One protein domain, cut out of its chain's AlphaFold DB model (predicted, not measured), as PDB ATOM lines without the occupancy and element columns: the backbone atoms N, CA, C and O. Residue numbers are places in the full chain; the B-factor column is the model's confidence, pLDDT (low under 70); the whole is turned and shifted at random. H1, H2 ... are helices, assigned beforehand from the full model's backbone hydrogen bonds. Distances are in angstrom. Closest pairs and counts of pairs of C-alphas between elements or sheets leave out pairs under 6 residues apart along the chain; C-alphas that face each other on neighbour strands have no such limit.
ATOM      1  N   ARG A 191     126.151 149.533  99.504       72.69
ATOM      2  CA  ARG A 191     126.221 150.997  99.689       72.69
ATOM      3  C   ARG A 191     127.206 151.718  98.784       72.69
ATOM      4  O   ARG A 191     127.332 152.936  98.857       72.69
ATOM      5  N   SER A 192     127.951 150.978  97.980       79.62
ATOM      6  CA  SER A 192     128.901 151.556  97.042       79.62
ATOM      7  C   SER A 192     128.963 150.720  95.781       79.62
ATOM      8  O   SER A 192     128.705 149.513  95.802       79.62
ATOM      9  N   GLY A 193     129.392 151.353  94.694       85.81
ATOM     10  CA  GLY A 193     129.708 150.652  93.460       85.81
ATOM     11  C   GLY A 193     130.708 149.512  93.642       85.81
ATOM     12  O   GLY A 193     130.635 148.507  92.949       85.81
ATOM     13  N   GLN A 194     131.630 149.638  94.599       86.19
ATOM     14  CA  GLN A 194     132.627 148.609  94.904       86.19
ATOM     15  C   GLN A 194     131.995 147.366  95.541       86.19
ATOM     16  O   GLN A 194     132.342 146.250  95.165       86.19
ATOM     17  N   VAL A 195     131.061 147.555  96.479       84.44
ATOM     18  CA  VAL A 195     130.325 146.445  97.108       84.44
ATOM     19  C   VAL A 195     129.345 145.816  96.117       84.44
ATOM     20  O   VAL A 195     129.199 144.599  96.099       84.44
ATOM     21  N   LEU A 196     128.703 146.623  95.265       87.44
ATOM     22  CA  LEU A 196     127.833 146.110  94.208       87.44
ATOM     23  C   LEU A 196     128.632 145.254  93.218       87.44
ATOM     24  O   LEU A 196     128.244 144.127  92.933       87.44
ATOM     25  N   GLU A 197     129.777 145.758  92.747       89.75
ATOM     26  CA  GLU A 197     130.631 145.073  91.772       89.75
ATOM     27  C   GLU A 197     131.087 143.689  92.254       89.75
ATOM     28  O   GLU A 197     131.027 142.731  91.484       89.75
ATOM     29  N   SER A 198     131.469 143.561  93.529       87.62
ATOM     30  CA  SER A 198     131.908 142.281  94.098       87.62
ATOM     31  C   SER A 198     130.782 141.250  94.230       87.62
ATOM     32  O   SER A 198     131.063 140.055  94.321       87.62
ATOM     33  N   ARG A 199     129.518 141.691  94.199       87.12
ATOM     34  CA  ARG A 199     128.327 140.844  94.333       87.12
ATOM     35  C   ARG A 199     127.549 140.635  93.034       87.12
ATOM     36  O   ARG A 199     126.651 139.800  93.031       87.12
ATOM     37  N   LEU A 200     127.906 141.305  91.932       88.50
ATOM     38  CA  LEU A 200     127.162 141.252  90.659       88.50
ATOM     39  C   LEU A 200     126.803 139.830  90.223       88.50
ATOM     40  O   LEU A 200     125.670 139.575  89.848       88.50
ATOM     41  N   ARG A 201     127.756 138.895  90.306       86.25
ATOM     42  CA  ARG A 201     127.541 137.506  89.873       86.25
ATOM     43  C   ARG A 201     126.579 136.729  90.774       86.25
ATOM     44  O   ARG A 201     125.935 135.807  90.295       86.25
ATOM     45  N   ALA A 202     126.546 137.048  92.064       79.38
ATOM     46  CA  ALA A 202     125.643 136.402  93.010       79.38
ATOM     47  C   ALA A 202     124.226 136.981  92.907       79.38
ATOM     48  O   ALA A 202     123.264 136.236  93.017       79.38
ATOM     49  N   LEU A 203     124.119 138.293  92.676       82.25
ATOM     50  CA  LEU A 203     122.843 139.008  92.593       82.25
ATOM     51  C   LEU A 203     122.152 138.850  91.238       82.25
ATOM     52  O   LEU A 203     120.932 138.834  91.183       82.25
ATOM     53  N   PHE A 204     122.931 138.758  90.161       88.50
ATOM     54  CA  PHE A 204     122.430 138.721  88.788       88.50
ATOM     55  C   PHE A 204     123.084 137.554  88.030       88.50
ATOM     56  O   PHE A 204     123.996 137.761  87.217       88.50
ATOM     57  N   PRO A 205     122.720 136.302  88.360       86.56
ATOM     58  CA  PRO A 205     123.366 135.114  87.805       86.56
ATOM     59  C   PRO A 205     123.129 134.931  86.297       86.56
ATOM     60  O   PRO A 205     123.919 134.236  85.648       86.56
ATOM     61  N   HIS A 206     122.093 135.554  85.733       86.50
ATOM     62  CA  HIS A 206     121.731 135.465  84.318       86.50
ATOM     63  C   HIS A 206     122.356 136.586  83.475       86.50
ATOM     64  O   HIS A 206     122.421 136.479  82.246       86.50
ATOM     65  N   LEU A 207     122.890 137.633  84.113       88.06
ATOM     66  CA  LEU A 207     123.596 138.724  83.447       88.06
ATOM     67  C   LEU A 207     125.106 138.475  83.317       88.06
ATOM     68  O   LEU A 207     125.812 138.105  84.256       88.06
ATOM     69  N   TYR A 208     125.646 138.782  82.135       88.44
ATOM     70  CA  TYR A 208     127.088 138.809  81.897       88.44
ATOM     71  C   TYR A 208     127.619 140.248  81.889       88.44
ATOM     72  O   TYR A 208     127.328 141.032  80.986       88.44
ATOM     73  N   PHE A 209     128.460 140.587  82.869       87.50
ATOM     74  CA  PHE A 209     129.072 141.913  82.976       87.50
ATOM     75  C   PHE A 209     130.466 141.948  82.342       87.50
ATOM     76  O   PHE A 209     131.409 141.342  82.857       87.50
ATOM     77  N   CYS A 210     130.630 142.729  81.268       88.44
ATOM     78  CA  CYS A 210     131.951 143.019  80.701       88.44
ATOM     79  C   CYS A 210     132.825 143.826  81.674       88.44
ATOM     80  O   CYS A 210     132.324 144.559  82.529       88.44
ATOM     81  N   ASP A 211     134.145 143.804  81.470       87.31
ATOM     82  CA  ASP A 211     135.094 144.622  82.245       87.31
ATOM     83  C   ASP A 211     134.748 146.117  82.233       87.31
ATOM     84  O   ASP A 211     134.994 146.832  83.207       87.31
ATOM     85  N   CYS A 212     134.177 146.599  81.127       84.94
ATOM     86  CA  CYS A 212     133.644 147.948  80.994       84.94
ATOM     87  C   CYS A 212     132.544 148.237  82.022       84.94
ATOM     88  O   CYS A 212     132.677 149.170  82.818       84.94
ATOM     89  N   ALA A 213     131.501 147.408  82.023       86.25
ATOM     90  CA  ALA A 213     130.350 147.521  82.904       86.25
ATOM     91  C   ALA A 213     130.771 147.374  84.370       86.25
ATOM     92  O   ALA A 213     130.429 148.214  85.194       86.25
ATOM     93  N   ARG A 214     131.633 146.400  84.693       88.12
ATOM     94  CA  ARG A 214     132.184 146.234  86.050       88.12
ATOM     95  C   ARG A 214     132.944 147.478  86.515       88.12
ATOM     96  O   ARG A 214     132.749 147.943  87.633       88.12
ATOM     97  N   LYS A 215     133.771 148.083  85.652       88.75
ATOM     98  CA  LYS A 215     134.474 149.343  85.967       88.75
ATOM     99  C   LYS A 215     133.516 150.521  86.151       88.75
ATOM    100  O   LYS A 215     133.817 151.385  86.972       88.75
ATOM    101  N   GLN A 216     132.420 150.585  85.397       86.50
ATOM    102  CA  GLN A 216     131.385 151.610  85.565       86.50
ATOM    103  C   GLN A 216     130.668 151.432  86.902       86.50
ATOM    104  O   GLN A 216     130.662 152.371  87.693       86.50
ATOM    105  N   VAL A 217     130.198 150.214  87.198       87.88
ATOM    106  CA  VAL A 217     129.577 149.856  88.481       87.88
ATOM    107  C   VAL A 217     130.514 150.192  89.639       87.88
ATOM    108  O   VAL A 217     130.124 150.921  90.540       87.88
ATOM    109  N   ARG A 218     131.791 149.796  89.584       87.94
ATOM    110  CA  ARG A 218     132.774 150.091  90.644       87.94
ATOM    111  C   ARG A 218     132.970 151.588  90.910       87.94
ATOM    112  O   ARG A 218     133.311 151.972  92.026       87.94
ATOM    113  N   LYS A 219     132.825 152.425  89.879       86.19
ATOM    114  CA  LYS A 219     133.001 153.886  89.952       86.19
ATOM    115  C   LYS A 219     131.752 154.622  90.431       86.19
ATOM    116  O   LYS A 219     131.823 155.838  90.599       86.19
ATOM    117  N   LEU A 220     130.643 153.918  90.659       83.06
ATOM    118  CA  LEU A 220     129.443 154.485  91.260       83.06
ATOM    119  C   LEU A 220     129.769 154.951  92.685       83.06
ATOM    120  O   LEU A 220     129.804 154.163  93.632       83.06
ATOM    121  N   ASN A 221     130.044 156.246  92.813       66.75
ATOM    122  CA  ASN A 221     130.221 156.949  94.080       66.75
ATOM    123  C   ASN A 221     128.997 157.840  94.317       66.75
ATOM    124  O   ASN A 221     129.079 159.065  94.366       66.75
ATOM    125  N   ILE A 222     127.843 157.189  94.325       63.31
ATOM    126  CA  ILE A 222     126.512 157.786  94.407       63.31
ATOM    127  C   ILE A 222     125.866 157.352  95.725       63.31
ATOM    128  O   ILE A 222     126.192 156.292  96.256       63.31
ATOM    129  N   GLY A 223     124.989 158.194  96.273       61.00
ATOM    130  CA  GLY A 223     124.276 157.900  97.517       61.00
ATOM    131  C   GLY A 223     123.453 156.608  97.432       61.00
ATOM    132  O   GLY A 223     123.142 156.127  96.342       61.00
ATOM    133  N   PHE A 224     123.084 156.067  98.596       61.84
ATOM    134  CA  PHE A 224     122.350 154.802  98.734       61.84
ATOM    135  C   PHE A 224     121.103 154.716  97.837       61.84
ATOM    136  O   PHE A 224     120.897 153.701  97.180       61.84
ATOM    137  N   GLU A 225     120.324 155.799  97.745       60.22
ATOM    138  CA  GLU A 225     119.101 155.861  96.930       60.22
ATOM    139  C   GLU A 225     119.362 155.581  95.442       60.22
ATOM    140  O   GLU A 225     118.609 154.848  94.805       60.22
ATOM    141  N   CYS A 226     120.463 156.095  94.887       71.62
ATOM    142  CA  CYS A 226     120.814 155.856  93.489       71.62
ATOM    143  C   CYS A 226     121.338 154.429  93.263       71.62
ATOM    144  O   CYS A 226     121.177 153.879  92.178       71.62
ATOM    145  N   ILE A 227     121.983 153.825  94.266       79.94
ATOM    146  CA  ILE A 227     122.468 152.440  94.172       79.94
ATOM    147  C   ILE A 227     121.300 151.462  94.173       79.94
ATOM    148  O   ILE A 227     121.320 150.525  93.379       79.94
ATOM    149  N   GLN A 228     120.277 151.703  94.997       73.12
ATOM    150  CA  GLN A 228     119.085 150.858  95.008       73.12
ATOM    151  C   GLN A 228     118.390 150.868  93.644       73.12
ATOM    152  O   GLN A 228     118.154 149.805  93.091       73.12
ATOM    153  N   GLN A 229     118.207 152.041  93.027       74.88
ATOM    154  CA  GLN A 229     117.637 152.129  91.675       74.88
ATOM    155  C   GLN A 229     118.434 151.318  90.644       74.88
ATOM    156  O   GLN A 229     117.859 150.695  89.756       74.88
ATOM    157  N   ILE A 230     119.767 151.307  90.746       83.81
ATOM    158  CA  ILE A 230     120.612 150.505  89.852       83.81
ATOM    159  C   ILE A 230     120.407 149.012  90.108       83.81
ATOM    160  O   ILE A 230     120.316 148.252  89.148       83.81
ATOM    161  N   ILE A 231     120.315 148.594  91.372       82.56
ATOM    162  CA  ILE A 231     120.016 147.204  91.738       82.56
ATOM    163  C   ILE A 231     118.648 146.794  91.195       82.56
ATOM    164  O   ILE A 231     118.558 145.749  90.558       82.56
ATOM    165  N   ASP A 232     117.614 147.617  91.367       75.88
ATOM    166  CA  ASP A 232     116.255 147.324  90.905       75.88
ATOM    167  C   ASP A 232     116.227 147.136  89.378       75.88
ATOM    168  O   ASP A 232     115.666 146.171  88.860       75.88
ATOM    169  N   ARG A 233     116.917 148.012  88.632       82.38
ATOM    170  CA  ARG A 233     117.010 147.919  87.165       82.38
ATOM    171  C   ARG A 233     117.812 146.709  86.695       82.38
ATOM    172  O   ARG A 233     117.423 146.073  85.719       82.38
ATOM    173  N   LEU A 234     118.912 146.383  87.370       86.50
ATOM    174  CA  LEU A 234     119.688 145.177  87.073       86.50
ATOM    175  C   LEU A 234     118.912 143.902  87.425       86.50
ATOM    176  O   LEU A 234     119.013 142.934  86.684       86.50
ATOM    177  N   SER A 235     118.102 143.919  88.486       80.62
ATOM    178  CA  SER A 235     117.238 142.795  88.869       80.62
ATOM    179  C   SER A 235     116.187 142.545  87.797       80.62
ATOM    180  O   SER A 235     116.068 141.433  87.300       80.62
ATOM    181  N   ALA A 236     115.500 143.600  87.351       75.19
ATOM    182  CA  ALA A 236     114.512 143.496  86.281       75.19
ATOM    183  C   ALA A 236     115.121 142.962  84.966       75.19
ATOM    184  O   ALA A 236     114.508 142.150  84.272       75.19
ATOM    185  N   LEU A 237     116.351 143.378  84.642       82.62
ATOM    186  CA  LEU A 237     117.123 142.840  83.518       82.62
ATOM    187  C   LEU A 237     117.484 141.359  83.704       82.62
ATOM    188  O   LEU A 237     117.389 140.591  82.749       82.62
ATOM    189  N   ASP A 238     117.910 140.958  84.902       83.44
ATOM    190  CA  ASP A 238     118.259 139.569  85.206       83.44
ATOM    191  C   ASP A 238     117.039 138.648  85.088       83.44
ATOM    192  O   ASP A 238     117.115 137.640  84.388       83.44
ATOM    193  N   THR A 239     115.889 139.055  85.636       78.69
ATOM    194  CA  THR A 239     114.604 138.349  85.495       78.69
ATOM    195  C   THR A 239     114.162 138.238  84.035       78.69
ATOM    196  O   THR A 239     113.663 137.195  83.607       78.69
ATOM    197  N   TYR A 240     114.360 139.288  83.228       80.25
ATOM    198  CA  TYR A 240     114.102 139.210  81.788       80.25
ATOM    199  C   TYR A 240     115.000 138.156  81.118       80.25
ATOM    200  O   TYR A 240     114.525 137.361  80.308       80.25
ATOM    201  N   CYS A 241     116.289 138.118  81.472       81.62
ATOM    202  CA  CYS A 241     117.236 137.142  80.939       81.62
ATOM    203  C   CYS A 241     116.966 135.703  81.409       81.62
ATOM    204  O   CYS A 241     117.166 134.785  80.617       81.62
ATOM    205  N   GLU A 242     116.496 135.499  82.639       82.00
ATOM    206  CA  GLU A 242     116.079 134.190  83.163       82.00
ATOM    207  C   GLU A 242     114.953 133.577  82.318       82.00
ATOM    208  O   GLU A 242     115.024 132.421  81.902       82.00
ATOM    209  N   ASN A 243     113.939 134.383  81.996       72.81
ATOM    210  CA  ASN A 243     112.758 133.948  81.249       72.81
ATOM    211  C   ASN A 243     112.982 133.883  79.726       72.81
ATOM    212  O   ASN A 243     112.086 133.494  78.966       72.81
ATOM    213  N   TRP A 244     114.177 134.233  79.245       71.75
ATOM    214  CA  TRP A 244     114.496 134.254  77.822       71.75
ATOM    215  C   TRP A 244     114.859 132.853  77.296       71.75
ATOM    216  O   TRP A 244     116.017 132.527  77.038       71.75
ATOM    217  N   ALA A 245     113.842 132.005  77.116       59.00
ATOM    218  CA  ALA A 245     114.011 130.602  76.722       59.00
ATOM    219  C   ALA A 245     114.273 130.381  75.212       59.00
ATOM    220  O   ALA A 245     114.965 129.432  74.843       59.00
ATOM    221  N   SER A 246     113.740 131.224  74.314       55.78
ATOM    222  CA  SER A 246     114.060 131.187  72.873       55.78
ATOM    223  C   SER A 246     113.596 132.447  72.124       55.78
ATOM    224  O   SER A 246     112.526 132.980  72.392       55.78
ATOM    225  N   GLY A 247     114.401 132.923  71.165       52.12
ATOM    226  CA  GLY A 247     114.082 134.062  70.294       52.12
ATOM    227  C   GLY A 247     115.333 134.638  69.622       52.12
ATOM    228  O   GLY A 247     116.395 134.705  70.232       52.12
ATOM    229  N   ALA A 248     115.242 135.018  68.345       51.06
ATOM    230  CA  ALA A 248     116.419 135.283  67.510       51.06
ATOM    231  C   ALA A 248     117.199 136.576  67.835       51.06
ATOM    232  O   ALA A 248     118.297 136.727  67.301       51.06
ATOM    233  N   ARG A 249     116.703 137.497  68.678       55.06
ATOM    234  CA  ARG A 249     117.436 138.700  69.131       55.06
ATOM    235  C   ARG A 249     116.896 139.205  70.472       55.06
ATOM    236  O   ARG A 249     115.698 139.135  70.705       55.06
ATOM    237  N   PHE A 250     117.789 139.750  71.297       56.38
ATOM    238  CA  PHE A 250     117.454 140.619  72.429       56.38
ATOM    239  C   PHE A 250     116.611 141.797  71.918       56.38
ATOM    240  O   PHE A 250     117.045 142.490  70.991       56.38
ATOM    241  N   ASN A 251     115.411 141.996  72.464       59.97
ATOM    242  CA  ASN A 251     114.490 143.031  72.004       59.97
ATOM    243  C   ASN A 251     114.461 144.205  72.990       59.97
ATOM    244  O   ASN A 251     113.869 144.123  74.063       59.97
ATOM    245  N   ILE A 252     115.083 145.320  72.602       53.66
ATOM    246  CA  ILE A 252     115.127 146.543  73.417       53.66
ATOM    247  C   ILE A 252     113.732 147.161  73.626       53.66
ATOM    248  O   ILE A 252     113.507 147.839  74.620       53.66
ATOM    249  N   PHE A 253     112.773 146.874  72.738       52.53
ATOM    250  CA  PHE A 253     111.404 147.382  72.847       52.53
ATOM    251  C   PHE A 253     110.588 146.679  73.939       52.53
ATOM    252  O   PHE A 253     109.700 147.302  74.512       52.53
ATOM    253  N   ASP A 254     110.919 145.427  74.280       56.06
ATOM    254  CA  ASP A 254     110.306 144.734  75.424       56.06
ATOM    255  C   ASP A 254     110.872 145.279  76.747       56.06
ATOM    256  O   ASP A 254     110.168 145.396  77.746       56.06
ATOM    257  N   LEU A 255     112.131 145.726  76.724       54.72
ATOM    258  CA  LEU A 255     112.793 146.418  77.830       54.72
ATOM    259  C   LEU A 255     112.215 147.801  78.125       54.72
ATOM    260  O   LEU A 255     112.239 148.217  79.282       54.72
ATOM    261  N   ASN A 256     111.647 148.475  77.121       53.41
ATOM    262  CA  ASN A 256     110.977 149.768  77.286       53.41
ATOM    263  C   ASN A 256     109.671 149.673  78.090       53.41
ATOM    264  O   ASN A 256     109.188 150.686  78.591       53.41
ATOM    265  N   GLN A 257     109.110 148.468  78.242       53.06
ATOM    266  CA  GLN A 257     107.977 148.226  79.140       53.06
ATOM    267  C   GLN A 257     108.412 148.036  80.605       53.06
ATOM    268  O   GLN A 257     107.596 148.178  81.508       53.06
ATOM    269  N   ILE A 258     109.695 147.738  80.846       51.84
ATOM    270  CA  ILE A 258     110.259 147.378  82.162       51.84
ATOM    271  C   ILE A 258     111.146 148.509  82.716       51.84
ATOM    272  O   ILE A 258     111.291 148.719  83.922       51.84
ATOM    273  N   THR A 259     111.756 149.274  81.820       47.59
ATOM    274  CA  THR A 259     112.645 150.394  82.097       47.59
ATOM    275  C   THR A 259     112.290 151.474  81.086       47.59
ATOM    276  O   THR A 259     112.151 151.149  79.918       47.59
ATOM    277  N   GLU A 260     112.114 152.739  81.469       52.78
ATOM    278  CA  GLU A 260     111.916 153.839  80.505       52.78
ATOM    279  C   GLU A 260     113.217 154.111  79.718       52.78
ATOM    280  O   GLU A 260     113.820 155.182  79.796       52.78
ATOM    281  N   ALA A 261     113.734 153.106  79.020       49.34
ATOM    282  CA  ALA A 261     114.936 153.209  78.230       49.34
ATOM    283  C   ALA A 261     114.584 153.931  76.923       49.34
ATOM    284  O   ALA A 261     113.822 153.460  76.084       49.34
ATOM    285  N   SER A 262     115.114 155.136  76.746       48.25
ATOM    286  CA  SER A 262     115.075 155.802  75.448       48.25
ATOM    287  C   SER A 262     116.041 155.114  74.483       48.25
ATOM    288  O   SER A 262     117.114 154.677  74.908       48.25
ATOM    289  N   ASP A 263     115.724 155.118  73.187       52.12
ATOM    290  CA  ASP A 263     116.678 154.720  72.150       52.12
ATOM    291  C   ASP A 263     118.018 155.458  72.324       52.12
ATOM    292  O   ASP A 263     118.069 156.665  72.589       52.12
ATOM    293  N   GLU A 264     119.130 154.728  72.193       56.50
ATOM    294  CA  GLU A 264     120.464 155.310  72.322       56.50
ATOM    295  C   GLU A 264     120.691 156.390  71.258       56.50
ATOM    296  O   GLU A 264     120.508 156.166  70.059       56.50
ATOM    297  N   SER A 265     121.195 157.552  71.681       66.00
ATOM    298  CA  SER A 265     121.628 158.580  70.736       66.00
ATOM    299  C   SER A 265     122.719 158.041  69.798       66.00
ATOM    300  O   SER A 265     123.550 157.209  70.181       66.00
ATOM    301  N   THR A 266     122.793 158.573  68.574       68.56
ATOM    302  CA  THR A 266     123.838 158.233  67.590       68.56
ATOM    303  C   THR A 266     125.251 158.374  68.170       68.56
ATOM    304  O   THR A 266     126.158 157.617  67.822       68.56
ATOM    305  N   GLN A 267     125.430 159.317  69.095       67.00
ATOM    306  CA  GLN A 267     126.689 159.578  69.781       67.00
ATOM    307  C   GLN A 267     127.040 158.457  70.775       67.00
ATOM    308  O   GLN A 267     128.167 157.959  70.766       67.00
ATOM    309  N   THR A 268     126.062 157.988  71.556       65.12
ATOM    310  CA  THR A 268     126.197 156.832  72.459       65.12
ATOM    311  C   THR A 268     126.544 155.564  71.676       65.12
ATOM    312  O   THR A 268     127.485 154.849  72.032       65.12
ATOM    313  N   MET A 269     125.868 155.332  70.544       69.75
ATOM    314  CA  MET A 269     126.130 154.175  69.680       69.75
ATOM    315  C   MET A 269     127.562 154.150  69.131       69.75
ATOM    316  O   MET A 269     128.179 153.085  69.056       69.75
ATOM    317  N   GLN A 270     128.113 155.306  68.756       69.38
ATOM    318  CA  GLN A 270     129.500 155.408  68.297       69.38
ATOM    319  C   GLN A 270     130.498 155.223  69.446       69.38
ATOM    320  O   GLN A 270     131.510 154.539  69.282       69.38
ATOM    321  N   GLN A 271     130.205 155.793  70.616       71.12
ATOM    322  CA  GLN A 271     131.086 155.753  71.781       71.12
ATOM    323  C   GLN A 271     131.225 154.342  72.376       71.12
ATOM    324  O   GLN A 271     132.326 153.949  72.769       71.12
ATOM    325  N   TYR A 272     130.141 153.561  72.407       67.69
ATOM    326  CA  TYR A 272     130.113 152.228  73.026       67.69
ATOM    327  C   TYR A 272     129.983 151.072  72.025       67.69
ATOM    328  O   TYR A 272     129.962 149.911  72.429       67.69
ATOM    329  N   GLY A 273     129.989 151.339  70.714       66.19
ATOM    330  CA  GLY A 273     129.755 150.327  69.674       66.19
ATOM    331  C   GLY A 273     130.675 149.099  69.738       66.19
ATOM    332  O   GLY A 273     130.236 147.986  69.457       66.19
ATOM    333  N   LYS A 274     131.925 149.260  70.196       63.19
ATOM    334  CA  LYS A 274     132.880 148.146  70.383       63.19
ATOM    335  C   LYS A 274     132.515 147.194  71.531       63.19
ATOM    336  O   LYS A 274     133.033 146.087  71.581       63.19
ATOM    337  N   GLN A 275     131.653 147.617  72.455       61.84
ATOM    338  CA  GLN A 275     131.254 146.846  73.640       61.84
ATOM    339  C   GLN A 275     130.025 145.956  73.373       61.84
ATOM    340  O   GLN A 275     129.715 145.085  74.178       61.84
ATOM    341  N   ARG A 276     129.372 146.105  72.209       60.25
ATOM    342  CA  ARG A 276     128.175 145.343  71.803       60.25
ATOM    343  C   ARG A 276     128.434 143.865  71.478       60.25
ATOM    344  O   ARG A 276     127.495 143.085  71.398       60.25
TER     345      ARG A 276
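Overview. This is residues 191 to 276 of the 287 residues of an uncharacterized protein of Chloroflexi bacterium (UniProt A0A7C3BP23). Long helix H3 runs beside shorter H1, and H2 packs steeply on H1; beyond H3 the backbone loops through tiny H4 to H5, where residues 264 to 271 stick out. The 86 printed residues include five named helices, H1 to H5 in order, and no named strand: all helix. The whole is compact, radius of gyration of the C-alphas 13.7 A, spanning 36 by 31 by 23 A.

Along the chain. H1, residues 193 to 203, begins at C-alpha (129.708, 150.652, 93.460). H2 is residues 211 to 218. H3, residues 224 to 242, is 26.6 A long. H4 is residues 252 to 255. H5, residues 266 to 276, is 14.2 A long and ends at C-alpha (128.175, 145.343, 71.803).

Arrangement. H1 and H2 touch at a steep tilt of 61 degrees, closest C-alphas Gly 193 and Arg 218, 4.2 A. H1 and H3 are close but not clearly touching, closest C-alphas Gly 193 and Ile 227, 7.5 A. H3 and H5 are apart. In H2 and H3 every O i to N i+4 pair is within hydrogen-bond range, in H1 5 of 7, in H5 4 of 7; H4 is too short for one.

Size, cuts and confidence. The printed part has no cut and no long link. Mean pLDDT of the printed part is 72.8; residues 221 to 225, 245 to 270 and 272 to 276 are under 70.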